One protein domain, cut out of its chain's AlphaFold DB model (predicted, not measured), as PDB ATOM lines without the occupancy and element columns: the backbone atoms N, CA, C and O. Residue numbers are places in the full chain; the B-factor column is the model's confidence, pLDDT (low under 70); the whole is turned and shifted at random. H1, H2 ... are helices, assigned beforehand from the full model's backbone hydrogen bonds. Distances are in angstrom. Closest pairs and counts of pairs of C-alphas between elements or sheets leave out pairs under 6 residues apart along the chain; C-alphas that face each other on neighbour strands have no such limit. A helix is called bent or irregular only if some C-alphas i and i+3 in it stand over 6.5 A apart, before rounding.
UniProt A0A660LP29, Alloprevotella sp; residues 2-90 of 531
ATOM      1  N   LYS A   2      28.316 -36.555 -47.297       87.62
ATOM      2  CA  LYS A   2      29.170 -36.246 -48.464       87.62
ATOM      3  C   LYS A   2      29.573 -34.769 -48.580       87.62
ATOM      4  O   LYS A   2      30.419 -34.473 -49.422       87.62
ATOM      5  N   SER A   3      28.994 -33.876 -47.767       93.50
ATOM      6  CA  SER A   3      29.340 -32.450 -47.783       93.50
ATOM      7  C   SER A   3      30.800 -32.238 -47.389       93.50
ATOM      8  O   SER A   3      31.363 -33.016 -46.616       93.50
ATOM      9  N   GLU A   4      31.411 -31.179 -47.912       95.00
ATOM     10  CA  GLU A   4      32.806 -30.841 -47.615       95.00
ATOM     11  C   GLU A   4      33.012 -30.553 -46.128       95.00
ATOM     12  O   GLU A   4      33.941 -31.083 -45.527       95.00
ATOM     13  N   SER A   5      32.082 -29.823 -45.506       95.38
ATOM     14  CA  SER A   5      32.087 -29.541 -44.066       95.38
ATOM     15  C   SER A   5      32.089 -30.811 -43.209       95.38
ATOM     16  O   SER A   5      32.833 -30.905 -42.237       95.38
ATOM     17  N   PHE A   6      31.299 -31.819 -43.592       96.69
ATOM     18  CA  PHE A   6      31.257 -33.098 -42.891       96.69
ATOM     19  C   PHE A   6      32.562 -33.874 -43.078       96.69
ATOM     20  O   PHE A   6      33.095 -34.418 -42.117       96.69
ATOM     21  N   LYS A   7      33.109 -33.908 -44.300       95.38
ATOM     22  CA  LYS A   7      34.392 -34.572 -44.577       95.38
ATOM     23  C   LYS A   7      35.545 -33.924 -43.807       95.38
ATOM     24  O   LYS A   7      36.376 -34.645 -43.265       95.38
ATOM     25  N   ALA A   8      35.566 -32.594 -43.721       95.62
ATOM     26  CA  ALA A   8      36.553 -31.851 -42.944       95.62
ATOM     27  C   ALA A   8      36.449 -32.167 -41.443       95.62
ATOM     28  O   ALA A   8      37.458 -32.489 -40.818       95.62
ATOM     29  N   PHE A   9      35.231 -32.166 -40.885       96.44
ATOM     30  CA  PHE A   9      34.992 -32.579 -39.500       96.44
ATOM     31  C   PHE A   9      35.459 -34.017 -39.247       96.44
ATOM     32  O   PHE A   9      36.217 -34.259 -38.312       96.44
ATOM     33  N   MET A  10      35.080 -34.959 -40.116       95.12
ATOM     34  CA  MET A  10      35.510 -36.355 -40.015       95.12
ATOM     35  C   MET A  10      37.031 -36.498 -40.057       95.12
ATOM     36  O   MET A  10      37.572 -37.289 -39.294       95.12
ATOM     37  N   ALA A  11      37.726 -35.753 -40.921       94.19
ATOM     38  CA  ALA A  11      39.184 -35.798 -41.014       94.19
ATOM     39  C   ALA A  11      39.856 -35.283 -39.731       94.19
ATOM     40  O   ALA A  11      40.800 -35.901 -39.245       94.19
ATOM     41  N   HIS A  12      39.343 -34.195 -39.155       93.38
ATOM     42  CA  HIS A  12      39.868 -33.613 -37.920       93.38
ATOM     43  C   HIS A  12      39.575 -34.484 -36.683       93.38
ATOM     44  O   HIS A  12      40.443 -34.704 -35.837       93.38
ATOM     45  N   ALA A  13      38.357 -35.019 -36.592       95.00
ATOM     46  CA  ALA A  13      37.860 -35.750 -35.430       95.00
ATOM     47  C   ALA A  13      38.130 -37.264 -35.474       95.00
ATOM     48  O   ALA A  13      37.839 -37.952 -34.500       95.00
ATOM     49  N   ALA A  14      38.676 -37.800 -36.575       92.38
ATOM     50  CA  ALA A  14      38.758 -39.243 -36.836       92.38
ATOM     51  C   ALA A  14      39.290 -40.067 -35.654       92.38
ATOM     52  O   ALA A  14      38.755 -41.137 -35.371       92.38
ATOM     53  N   HIS A  15      40.315 -39.551 -34.970       92.75
ATOM     54  CA  HIS A  15      41.009 -40.248 -33.890       92.75
ATOM     55  C   HIS A  15      40.117 -40.561 -32.677       92.75
ATOM     56  O   HIS A  15      40.280 -41.621 -32.085       92.75
ATOM     57  N   TRP A  16      39.163 -39.691 -32.328       96.00
ATOM     58  CA  TRP A  16      38.220 -39.929 -31.224       96.00
ATOM     59  C   TRP A  16      36.827 -40.331 -31.722       96.00
ATOM     60  O   TRP A  16      36.124 -41.102 -31.073       96.00
ATOM     61  N   LEU A  17      36.421 -39.853 -32.900       97.25
ATOM     62  CA  LEU A  17      35.063 -40.033 -33.402       97.25
ATOM     63  C   LEU A  17      34.787 -41.462 -33.874       97.25
ATOM     64  O   LEU A  17      33.701 -41.983 -33.623       97.25
ATOM     65  N   ARG A  18      35.755 -42.114 -34.533       96.69
ATOM     66  CA  ARG A  18      35.635 -43.529 -34.929       96.69
ATOM     67  C   ARG A  18      35.430 -44.449 -33.724       96.69
ATOM     68  O   ARG A  18      34.409 -45.137 -33.703       96.69
ATOM     69  N   PRO A  19      36.315 -44.442 -32.706       97.88
ATOM     70  CA  PRO A  19      36.094 -45.267 -31.527       97.88
ATOM     71  C   PRO A  19      34.812 -44.882 -30.785       97.88
ATOM     72  O   PRO A  19      34.086 -45.779 -30.375       97.88
ATOM     73  N   TYR A  20      34.468 -43.594 -30.677       98.38
ATOM     74  CA  TYR A  20      33.216 -43.164 -30.040       98.38
ATOM     75  C   TYR A  20      31.966 -43.727 -30.732       98.38
ATOM     76  O   TYR A  20      31.053 -44.226 -30.067       98.38
ATOM     77  N   ALA A  21      31.905 -43.659 -32.062       98.31
ATOM     78  CA  ALA A  21      30.751 -44.131 -32.820       98.31
ATOM     79  C   ALA A  21      30.620 -45.656 -32.773       98.31
ATOM     80  O   ALA A  21      29.517 -46.168 -32.586       98.31
ATOM     81  N   ALA A  22      31.741 -46.375 -32.882       98.25
ATOM     82  CA  ALA A  22      31.764 -47.822 -32.720       98.25
ATOM     83  C   ALA A  22      31.371 -48.233 -31.295       98.25
ATOM     84  O   ALA A  22      30.523 -49.104 -31.133       98.25
ATOM     85  N   PHE A  23      31.904 -47.562 -30.269       98.62
ATOM     86  CA  PHE A  23      31.536 -47.791 -28.872       98.62
ATOM     87  C   PHE A  23      30.036 -47.582 -28.642       98.62
ATOM     88  O   PHE A  23      29.378 -48.429 -28.048       98.62
ATOM     89  N   SER A  24      29.477 -46.477 -29.147       98.50
ATOM     90  CA  SER A  24      28.047 -46.168 -29.014       98.50
ATOM     91  C   SER A  24      27.167 -47.214 -29.703       98.50
ATOM     92  O   SER A  24      26.178 -47.659 -29.125       98.50
ATOM     93  N   TYR A  25      27.562 -47.656 -30.899       98.31
ATOM     94  CA  TYR A  25      26.893 -48.741 -31.609       98.31
ATOM     95  C   TYR A  25      26.954 -50.068 -30.835       98.31
ATOM     96  O   TYR A  25      25.925 -50.722 -30.681       98.31
ATOM     97  N   LEU A  26      28.130 -50.465 -30.336       98.38
ATOM     98  CA  LEU A  26      28.319 -51.719 -29.596       98.38
ATOM     99  C   LEU A  26      27.567 -51.703 -28.259       98.38
ATOM    100  O   LEU A  26      26.895 -52.680 -27.931       98.38
ATOM    101  N   ARG A  27      27.583 -50.572 -27.544       98.06
ATOM    102  CA  ARG A  27      26.772 -50.351 -26.337       98.06
ATOM    103  C   ARG A  27      25.296 -50.607 -26.615       98.06
ATOM    104  O   ARG A  27      24.656 -51.339 -25.868       98.06
ATOM    105  N   ASP A  28      24.761 -50.020 -27.683       97.88
ATOM    106  CA  ASP A  28      23.338 -50.138 -28.012       97.88
ATOM    107  C   ASP A  28      23.003 -51.536 -28.565       97.88
ATOM    108  O   ASP A  28      21.929 -52.065 -28.285       97.88
ATOM    109  N   LYS A  29      23.936 -52.183 -29.282       97.50
ATOM    110  CA  LYS A  29      23.819 -53.574 -29.760       97.50
ATOM    111  C   LYS A  29      23.737 -54.574 -28.604       97.50
ATOM    112  O   LYS A  29      22.939 -55.505 -28.676       97.50
ATOM    113  N   PHE A  30      24.565 -54.404 -27.574       97.94
ATOM    114  CA  PHE A  30      24.660 -55.335 -26.444       97.94
ATOM    115  C   PHE A  30      23.848 -54.906 -25.216       97.94
ATOM    116  O   PHE A  30      23.760 -55.663 -24.255       97.94
ATOM    117  N   GLY A  31      23.237 -53.718 -25.235       98.00
ATOM    118  CA  GLY A  31      22.389 -53.212 -24.151       98.00
ATOM    119  C   GLY A  31      23.145 -52.805 -22.880       98.00
ATOM    120  O   GLY A  31      22.514 -52.572 -21.852       98.00
ATOM    121  N   THR A  32      24.475 -52.711 -22.926       97.69
ATOM    122  CA  THR A  32      25.327 -52.376 -21.776       97.69
ATOM    123  C   THR A  32      26.539 -51.562 -22.220       97.69
ATOM    124  O   THR A  32      27.133 -51.821 -23.266       97.69
ATOM    125  N   ALA A  33      26.920 -50.560 -21.423       96.94
ATOM    126  CA  ALA A  33      28.166 -49.812 -21.620       96.94
ATOM    127  C   ALA A  33      29.377 -50.519 -20.995       96.94
ATOM    128  O   ALA A  33      30.513 -50.132 -21.264       96.94
ATOM    129  N   ASN A  34      29.145 -51.536 -20.157       96.69
ATOM    130  CA  ASN A  34      30.212 -52.362 -19.616       96.69
ATOM    131  C   ASN A  34      30.790 -53.222 -20.744       96.69
ATOM    132  O   ASN A  34      30.297 -54.308 -21.039       96.69
ATOM    133  N   PHE A  35      31.840 -52.720 -21.386       96.75
ATOM    134  CA  PHE A  35      32.469 -53.391 -22.516       96.75
ATOM    135  C   PHE A  35      33.060 -54.759 -22.149       96.75
ATOM    136  O   PHE A  35      33.192 -55.611 -23.022       96.75
ATOM    137  N   GLY A  36      33.338 -55.027 -20.867       95.94
ATOM    138  CA  GLY A  36      33.742 -56.357 -20.400       95.94
ATOM    139  C   GLY A  36      32.653 -57.430 -20.542       95.94
ATOM    140  O   GLY A  36      32.971 -58.615 -20.550       95.94
ATOM    141  N   GLU A  37      31.385 -57.032 -20.682       97.38
ATOM    142  CA  GLU A  37      30.241 -57.927 -20.913       97.38
ATOM    143  C   GLU A  37      29.951 -58.145 -22.407       97.38
ATOM    144  O   GLU A  37      29.059 -58.918 -22.758       97.38
ATOM    145  N   TRP A  38      30.675 -57.472 -23.310       98.00
ATOM    146  CA  TRP A  38      30.441 -57.608 -24.743       98.00
ATOM    147  C   TRP A  38      30.966 -58.956 -25.267       98.00
ATOM    148  O   TRP A  38      32.135 -59.280 -25.055       98.00
ATOM    149  N   PRO A  39      30.153 -59.734 -26.010       97.19
ATOM    150  CA  PRO A  39      30.594 -61.005 -26.595       97.19
ATOM    151  C   PRO A  39      31.756 -60.869 -27.592       97.19
ATOM    152  O   PRO A  39      32.522 -61.807 -27.797       97.19
ATOM    153  N   GLU A  40      31.882 -59.703 -28.222       95.38
ATOM    154  CA  GLU A  40      32.940 -59.336 -29.163       95.38
ATOM    155  C   GLU A  40      33.378 -57.893 -28.893       95.38
ATOM    156  O   GLU A  40      32.618 -57.094 -28.350       95.38
ATOM    157  N   HIS A  41      34.609 -57.548 -29.273       96.88
ATOM    158  CA  HIS A  41      35.185 -56.214 -29.053       96.88
ATOM    159  C   HIS A  41      35.276 -55.766 -27.580       96.88
ATOM    160  O   HIS A  41      35.450 -54.575 -27.322       96.88
ATOM    161  N   ALA A  42      35.236 -56.696 -26.618       96.94
ATOM    162  CA  ALA A  42      35.432 -56.378 -25.200       96.94
ATOM    163  C   ALA A  42      36.775 -55.675 -24.925       96.94
ATOM    164  O   ALA A  42      36.869 -54.802 -24.067       96.94
ATOM    165  N   VAL A  43      37.806 -56.016 -25.704       96.94
ATOM    166  CA  VAL A  43      39.088 -55.302 -25.745       96.94
ATOM    167  C   VAL A  43      39.166 -54.510 -27.043       96.94
ATOM    168  O   VAL A  43      38.911 -55.048 -28.125       96.94
ATOM    169  N   TYR A  44      39.534 -53.234 -26.943       97.50
ATOM    170  CA  TYR A  44      39.663 -52.366 -28.104       97.50
ATOM    171  C   TYR A  44      40.740 -52.864 -29.076       97.50
ATOM    172  O   TYR A  44      41.857 -53.211 -28.692       97.50
ATOM    173  N   ASN A  45      40.408 -52.856 -30.367       97.44
ATOM    174  CA  ASN A  45      41.335 -53.161 -31.450       97.44
ATOM    175  C   ASN A  45      41.129 -52.160 -32.590       97.44
ATOM    176  O   ASN A  45      40.118 -52.207 -33.289       97.44
ATOM    177  N   ALA A  46      42.106 -51.275 -32.794       96.38
ATOM    178  CA  ALA A  46      42.006 -50.193 -33.770       96.38
ATOM    179  C   ALA A  46      41.715 -50.687 -35.198       96.38
ATOM    180  O   ALA A  46      40.885 -50.098 -35.882       96.38
ATOM    181  N   GLN A  47      42.326 -51.796 -35.637       96.62
ATOM    182  CA  GLN A  47      42.116 -52.335 -36.988       96.62
ATOM    183  C   GLN A  47      40.703 -52.891 -37.171       96.62
ATOM    184  O   GLN A  47      40.072 -52.648 -38.200       96.62
ATOM    185  N   ALA A  48      40.196 -53.615 -36.170       96.62
ATOM    186  CA  ALA A  48      38.842 -54.156 -36.193       96.62
ATOM    187  C   ALA A  48      37.797 -53.032 -36.193       96.62
ATOM    188  O   ALA A  48      36.841 -53.079 -36.961       96.62
ATOM    189  N   ILE A  49      38.011 -51.987 -35.389       96.88
ATOM    190  CA  ILE A  49      37.116 -50.826 -35.338       96.88
ATOM    191  C   ILE A  49      37.194 -49.989 -36.614       96.88
ATOM    192  O   ILE A  49      36.160 -49.550 -37.112       96.88
ATOM    193  N   ASP A  50      38.379 -49.818 -37.195       95.25
ATOM    194  CA  ASP A  50      38.513 -49.173 -38.498       95.25
ATOM    195  C   ASP A  50      37.775 -49.953 -39.587       95.25
ATOM    196  O   ASP A  50      37.117 -49.334 -40.417       95.25
ATOM    197  N   ALA A  51      37.844 -51.289 -39.588       96.00
ATOM    198  CA  ALA A  51      37.089 -52.124 -40.522       96.00
ATOM    199  C   ALA A  51      35.573 -52.001 -40.308       96.00
ATOM    200  O   ALA A  51      34.833 -51.859 -41.278       96.00
ATOM    201  N   LEU A  52      35.122 -51.974 -39.053       95.75
ATOM    202  CA  LEU A  52      33.716 -51.788 -38.688       95.75
ATOM    203  C   LEU A  52      33.189 -50.394 -39.091       95.75
ATOM    204  O   LEU A  52      32.026 -50.230 -39.442       95.75
ATOM    205  N   CYS A  53      34.052 -49.377 -39.086       96.06
ATOM    206  CA  CYS A  53      33.706 -48.009 -39.481       96.06
ATOM    207  C   CYS A  53      33.791 -47.752 -40.997       96.06
ATOM    208  O   CYS A  53      33.586 -46.612 -41.425       96.06
ATOM    209  N   ARG A  54      34.128 -48.753 -41.819       94.88
ATOM    210  CA  ARG A  54      34.204 -48.599 -43.279       94.88
ATOM    211  C   ARG A  54      32.822 -48.690 -43.930       94.88
ATOM    212  O   ARG A  54      32.021 -49.501 -43.483       94.88
ATOM    213  N   PRO A  55      32.553 -47.943 -45.018       94.38
ATOM    214  CA  PRO A  55      31.280 -48.011 -45.741       94.38
ATOM    215  C   PRO A  55      30.870 -49.412 -46.210       94.38
ATOM    216  O   PRO A  55      29.685 -49.652 -46.421       94.38
ATOM    217  N   GLU A  56      31.832 -50.318 -46.393       96.00
ATOM    218  CA  GLU A  56      31.593 -51.700 -46.813       96.00
ATOM    219  C   GLU A  56      31.108 -52.617 -45.673       96.00
ATOM    220  O   GLU A  56      30.639 -53.721 -45.951       96.00
ATOM    221  N   SER A  57      31.214 -52.200 -44.404       95.88
ATOM    222  CA  SER A  57      30.706 -52.976 -43.265       95.88
ATOM    223  C   SER A  57      29.169 -52.947 -43.228       95.88
ATOM    224  O   SER A  57      28.568 -51.882 -43.401       95.88
ATOM    225  N   PRO A  58      28.506 -54.086 -42.949       96.12
ATOM    226  CA  PRO A  58      27.049 -54.129 -42.813       96.12
ATOM    227  C   PRO A  58      26.524 -53.307 -41.621       96.12
ATOM    228  O   PRO A  58      25.354 -52.928 -41.591       96.12
ATOM    229  N   GLU A  59      27.375 -52.992 -40.644       96.44
ATOM    230  CA  GLU A  59      27.063 -52.167 -39.477       96.44
ATOM    231  C   GLU A  59      27.230 -50.663 -39.734       96.44
ATOM    232  O   GLU A  59      26.773 -49.848 -38.924       96.44
ATOM    233  N   TYR A  60      27.848 -50.280 -40.857       96.75
ATOM    234  CA  TYR A  60      28.268 -48.907 -41.125       96.75
ATOM    235  C   TYR A  60      27.140 -47.891 -40.987       96.75
ATOM    236  O   TYR A  60      27.352 -46.840 -40.398       96.75
ATOM    237  N   GLU A  61      25.935 -48.180 -41.485       96.50
ATOM    238  CA  GLU A  61      24.813 -47.234 -41.417       96.50
ATOM    239  C   GLU A  61      24.468 -46.853 -39.966       96.50
ATOM    240  O   GLU A  61      24.256 -45.677 -39.659       96.50
ATOM    241  N   LYS A  62      24.511 -47.829 -39.049       97.62
ATOM    242  CA  LYS A  62      24.240 -47.625 -37.618       97.62
ATOM    243  C   LYS A  62      25.357 -46.842 -36.933       97.62
ATOM    244  O   LYS A  62      25.090 -46.026 -36.060       97.62
ATOM    245  N   ILE A  63      26.605 -47.042 -37.345       97.94
ATOM    246  CA  ILE A  63      27.760 -46.290 -36.828       97.94
ATOM    247  C   ILE A  63      27.763 -44.860 -37.379       97.94
ATOM    248  O   ILE A  63      27.987 -43.891 -36.652       97.94
ATOM    249  N   ALA A  64      27.452 -44.714 -38.664       97.31
ATOM    250  CA  ALA A  64      27.424 -43.449 -39.373       97.31
ATOM    251  C   ALA A  64      26.351 -42.491 -38.839       97.31
ATOM    252  O   ALA A  64      26.520 -41.272 -38.937       97.31
ATOM    253  N   TYR A  65      25.298 -43.019 -38.208       97.75
ATOM    254  CA  TYR A  65      24.372 -42.232 -37.398       97.75
ATOM    255  C   TYR A  65      25.110 -41.412 -36.327       97.75
ATOM    256  O   TYR A  65      24.934 -40.196 -36.273       97.75
ATOM    257  N   TYR A  66      26.001 -42.018 -35.534       98.19
ATOM    258  CA  TYR A  66      26.741 -41.287 -34.498       98.19
ATOM    259  C   TYR A  66      27.750 -40.297 -35.083       98.19
ATOM    260  O   TYR A  66      27.914 -39.213 -34.524       98.19
ATOM    261  N   PHE A  67      28.372 -40.603 -36.231       98.12
ATOM    262  CA  PHE A  67      29.182 -39.614 -36.958       98.12
ATOM    263  C   PHE A  67      28.364 -38.373 -37.300       98.12
ATOM    264  O   PHE A  67      28.821 -37.245 -37.118       98.12
ATOM    265  N   TYR A  68      27.141 -38.581 -37.785       97.88
ATOM    266  CA  TYR A  68      26.252 -37.495 -38.153       97.88
ATOM    267  C   TYR A  68      25.778 -36.696 -36.940       97.88
ATOM    268  O   TYR A  68      25.822 -35.470 -36.978       97.88
ATOM    269  N   VAL A  69      25.387 -37.368 -35.854       98.19
ATOM    270  CA  VAL A  69      24.973 -36.711 -34.605       98.19
ATOM    271  C   VAL A  69      26.097 -35.835 -34.054       98.19
ATOM    272  O   VAL A  69      25.868 -34.660 -33.783       98.19
ATOM    273  N   GLN A  70      27.323 -36.358 -33.957       98.12
ATOM    274  CA  GLN A  70      28.471 -35.585 -33.467       98.12
ATOM    275  C   GLN A  70      28.818 -34.409 -34.386       98.12
ATOM    276  O   GLN A  70      29.131 -33.321 -33.905       98.12
ATOM    277  N   TYR A  71      28.694 -34.584 -35.702       98.12
ATOM    278  CA  TYR A  71      28.844 -33.483 -36.651       98.12
ATOM    279  C   TYR A  71      27.784 -32.392 -36.448       98.12
ATOM    280  O   TYR A  71      28.122 -31.210 -36.435       98.12
ATOM    281  N   LEU A  72      26.510 -32.762 -36.273       98.25
ATOM    282  CA  LEU A  72      25.445 -31.789 -36.021       98.25
ATOM    283  C   LEU A  72      25.682 -31.024 -34.718       98.25
ATOM    284  O   LEU A  72      25.572 -29.799 -34.723       98.25
ATOM    285  N   LEU A  73      26.072 -31.721 -33.645       97.62
ATOM    286  CA  LEU A  73      26.435 -31.097 -32.371       97.62
ATOM    287  C   LEU A  73      27.594 -30.110 -32.543       97.62
ATOM    288  O   LEU A  73      27.492 -28.971 -32.094       97.62
ATOM    289  N   HIS A  74      28.655 -30.509 -33.250       97.44
ATOM    290  CA  HIS A  74      29.791 -29.637 -33.544       97.44
ATOM    291  C   HIS A  74      29.360 -28.370 -34.291       97.44
ATOM    292  O   HIS A  74      29.686 -27.265 -33.865       97.44
ATOM    293  N   VAL A  75      28.598 -28.508 -35.381       97.62
ATOM    294  CA  VAL A  75      28.164 -27.367 -36.203       97.62
ATOM    295  C   VAL A  75      27.259 -26.423 -35.418       97.62
ATOM    296  O   VAL A  75      27.469 -25.211 -35.448       97.62
ATOM    297  N   GLN A  76      26.267 -26.965 -34.709       98.19
ATOM    298  CA  GLN A  76      25.328 -26.166 -33.925       98.19
ATOM    299  C   GLN A  76      26.043 -25.445 -32.785       98.19
ATOM    300  O   GLN A  76      25.856 -24.242 -32.603       98.19
ATOM    301  N   PHE A  77      26.907 -26.143 -32.048       97.88
ATOM    302  CA  PHE A  77      27.575 -25.544 -30.904       97.88
ATOM    303  C   PHE A  77      28.649 -24.536 -31.316       97.88
ATOM    304  O   PHE A  77      28.780 -23.480 -30.698       97.88
ATOM    305  N   LEU A  78      29.360 -24.793 -32.417       97.06
ATOM    306  CA  LEU A  78      30.294 -23.828 -32.987       97.06
ATOM    307  C   LEU A  78      29.578 -22.560 -33.469       97.06
ATOM    308  O   LEU A  78      30.112 -21.468 -33.291       97.06
ATOM    309  N   ALA A  79      28.374 -22.679 -34.039       98.00
ATOM    310  CA  ALA A  79      27.565 -21.520 -34.414       98.00
ATOM    311  C   ALA A  79      27.183 -20.673 -33.187       98.00
ATOM    312  O   ALA A  79      27.368 -19.459 -33.217       98.00
ATOM    313  N   VAL A  80      26.749 -21.303 -32.087       97.75
ATOM    314  CA  VAL A  80      26.455 -20.609 -30.816       97.75
ATOM    315  C   VAL A  80      27.706 -19.938 -30.247       97.75
ATOM    316  O   VAL A  80      27.664 -18.770 -29.877       97.75
ATOM    317  N   SER A  81      28.832 -20.651 -30.214       97.56
ATOM    318  CA  SER A  81      30.110 -20.127 -29.721       97.56
ATOM    319  C   SER A  81      30.595 -18.916 -30.526       97.56
ATOM    320  O   SER A  81      31.050 -17.929 -29.949       97.56
ATOM    321  N   ARG A  82      30.464 -18.949 -31.859       97.31
ATOM    322  CA  ARG A  82      30.782 -17.805 -32.730       97.31
ATOM    323  C   ARG A  82      29.852 -16.627 -32.477       97.31
ATOM    324  O   ARG A  82      30.349 -15.534 -32.237       97.31
ATOM    325  N   TYR A  83      28.542 -16.870 -32.444       98.12
ATOM    326  CA  TYR A  83      27.554 -15.830 -32.172       98.12
ATOM    327  C   TYR A  83      27.799 -15.150 -30.818       98.12
ATOM    328  O   TYR A  83      27.783 -13.926 -30.735       98.12
ATOM    329  N   ALA A  84      28.101 -15.925 -29.770       97.75
ATOM    330  CA  ALA A  84      28.441 -15.390 -28.455       97.75
ATOM    331  C   ALA A  84      29.666 -14.461 -28.526       97.75
ATOM    332  O   ALA A  84      29.588 -13.312 -28.093       97.75
ATOM    333  N   ARG A  85      30.763 -14.905 -29.156       95.31
ATOM    334  CA  ARG A  85      31.988 -14.099 -29.311       95.31
ATOM    335  C   ARG A  85      31.760 -12.824 -30.128       95.31
ATOM    336  O   ARG A  85      32.288 -11.781 -29.759       95.31
ATOM    337  N   GLU A  86      30.959 -12.885 -31.192       97.38
ATOM    338  CA  GLU A  86      30.562 -11.713 -31.994       97.38
ATOM    339  C   GLU A  86      29.805 -10.662 -31.164       97.38
ATOM    340  O   GLU A  86      29.863  -9.476 -31.477       97.38
ATOM    341  N   HIS A  87      29.153 -11.083 -30.077       97.06
ATOM    342  CA  HIS A  87      28.429 -10.223 -29.139       97.06
ATOM    343  C   HIS A  87      29.192 -10.003 -27.822       97.06
ATOM    344  O   HIS A  87      28.592  -9.625 -26.822       97.06
ATOM    345  N   SER A  88      30.512 -10.231 -27.803       95.69
ATOM    346  CA  SER A  88      31.367 -10.080 -26.611       95.69
ATOM    347  C   SER A  88      30.947 -10.937 -25.405       95.69
ATOM    348  O   SER A  88      31.313 -10.651 -24.269       95.69
ATOM    349  N   VAL A  89      30.222 -12.032 -25.646       96.44
ATOM    350  CA  VAL A  89      29.870 -13.040 -24.642       96.44
ATOM    351  C   VAL A  89      30.830 -14.216 -24.763       96.44
ATOM    352  O   VAL A  89      30.957 -14.844 -25.816       96.44
ATOM    353  N   ILE A  90      31.497 -14.559 -23.664       95.06
ATOM    354  CA  ILE A  90      32.358 -15.739 -23.610       95.06
ATOM    355  C   ILE A  90      31.594 -16.949 -23.074       95.06
ATOM    356  O   ILE A  90      30.809 -16.849 -22.135       95.06
TER     357      ILE A  90
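AT A GLANCE: This is residues 2 to 90 of the 531 residues of a protein of Alloprevotella sp (UniProt A0A660LP29). One long helix, H3, is crossed along residues 62 to 70 by arm H1b of the sharply bent helix H1; short H2 packs on H1b, and residues 83 to 88 stick out. The printed part has 89 residues, 61 of them in the named helices H1, H2 and H3 in chain order, with no named strand; its class is all helix, and the whole is loose, with a radius of gyration of the C-alphas of 15.7 A and spans of 51 by 27 by 18 A.

IN THESE COORDINATES: Find C-alpha 4 at (32.806, -30.841, -47.615), where H1, residues 4 to 30, begins. By its hydrogen bonds it was assigned as one helix, but it is bent: C-alphas 12 and 15 are 7.8 A apart. Its arms are H1a, residues 4 to 12, and H1b, residues 15 to 30, 23.5 A long. After H2, residues 46 to 52, H3, residues 60 to 86, runs 38.4 A to C-alpha 86 at (30.562, -11.713, -31.994).

HOW THE PARTS SIT: Look at Ala 21 and Tyr 66, the closest C-alphas of H1b and H3, 5.2 A apart; these helices touch at a steep tilt of 52 degrees, opposite ways. H1b touches H2 with residues 18 to 22 alone, closest at the C-alphas of Ala 22 and Ile 49, 6.7 A. Every O i to N i+4 pair is within hydrogen-bond range in H1a and H2, 11 of 12 in H1b and 22 of 23 in H3.

THE WHOLE: The farthest C-alphas, Pro 39 and Ser 88, are 50.9 A apart. The printed part has no cut, the link H1 to H2 is long, and no printed residue is under 70 in pLDDT.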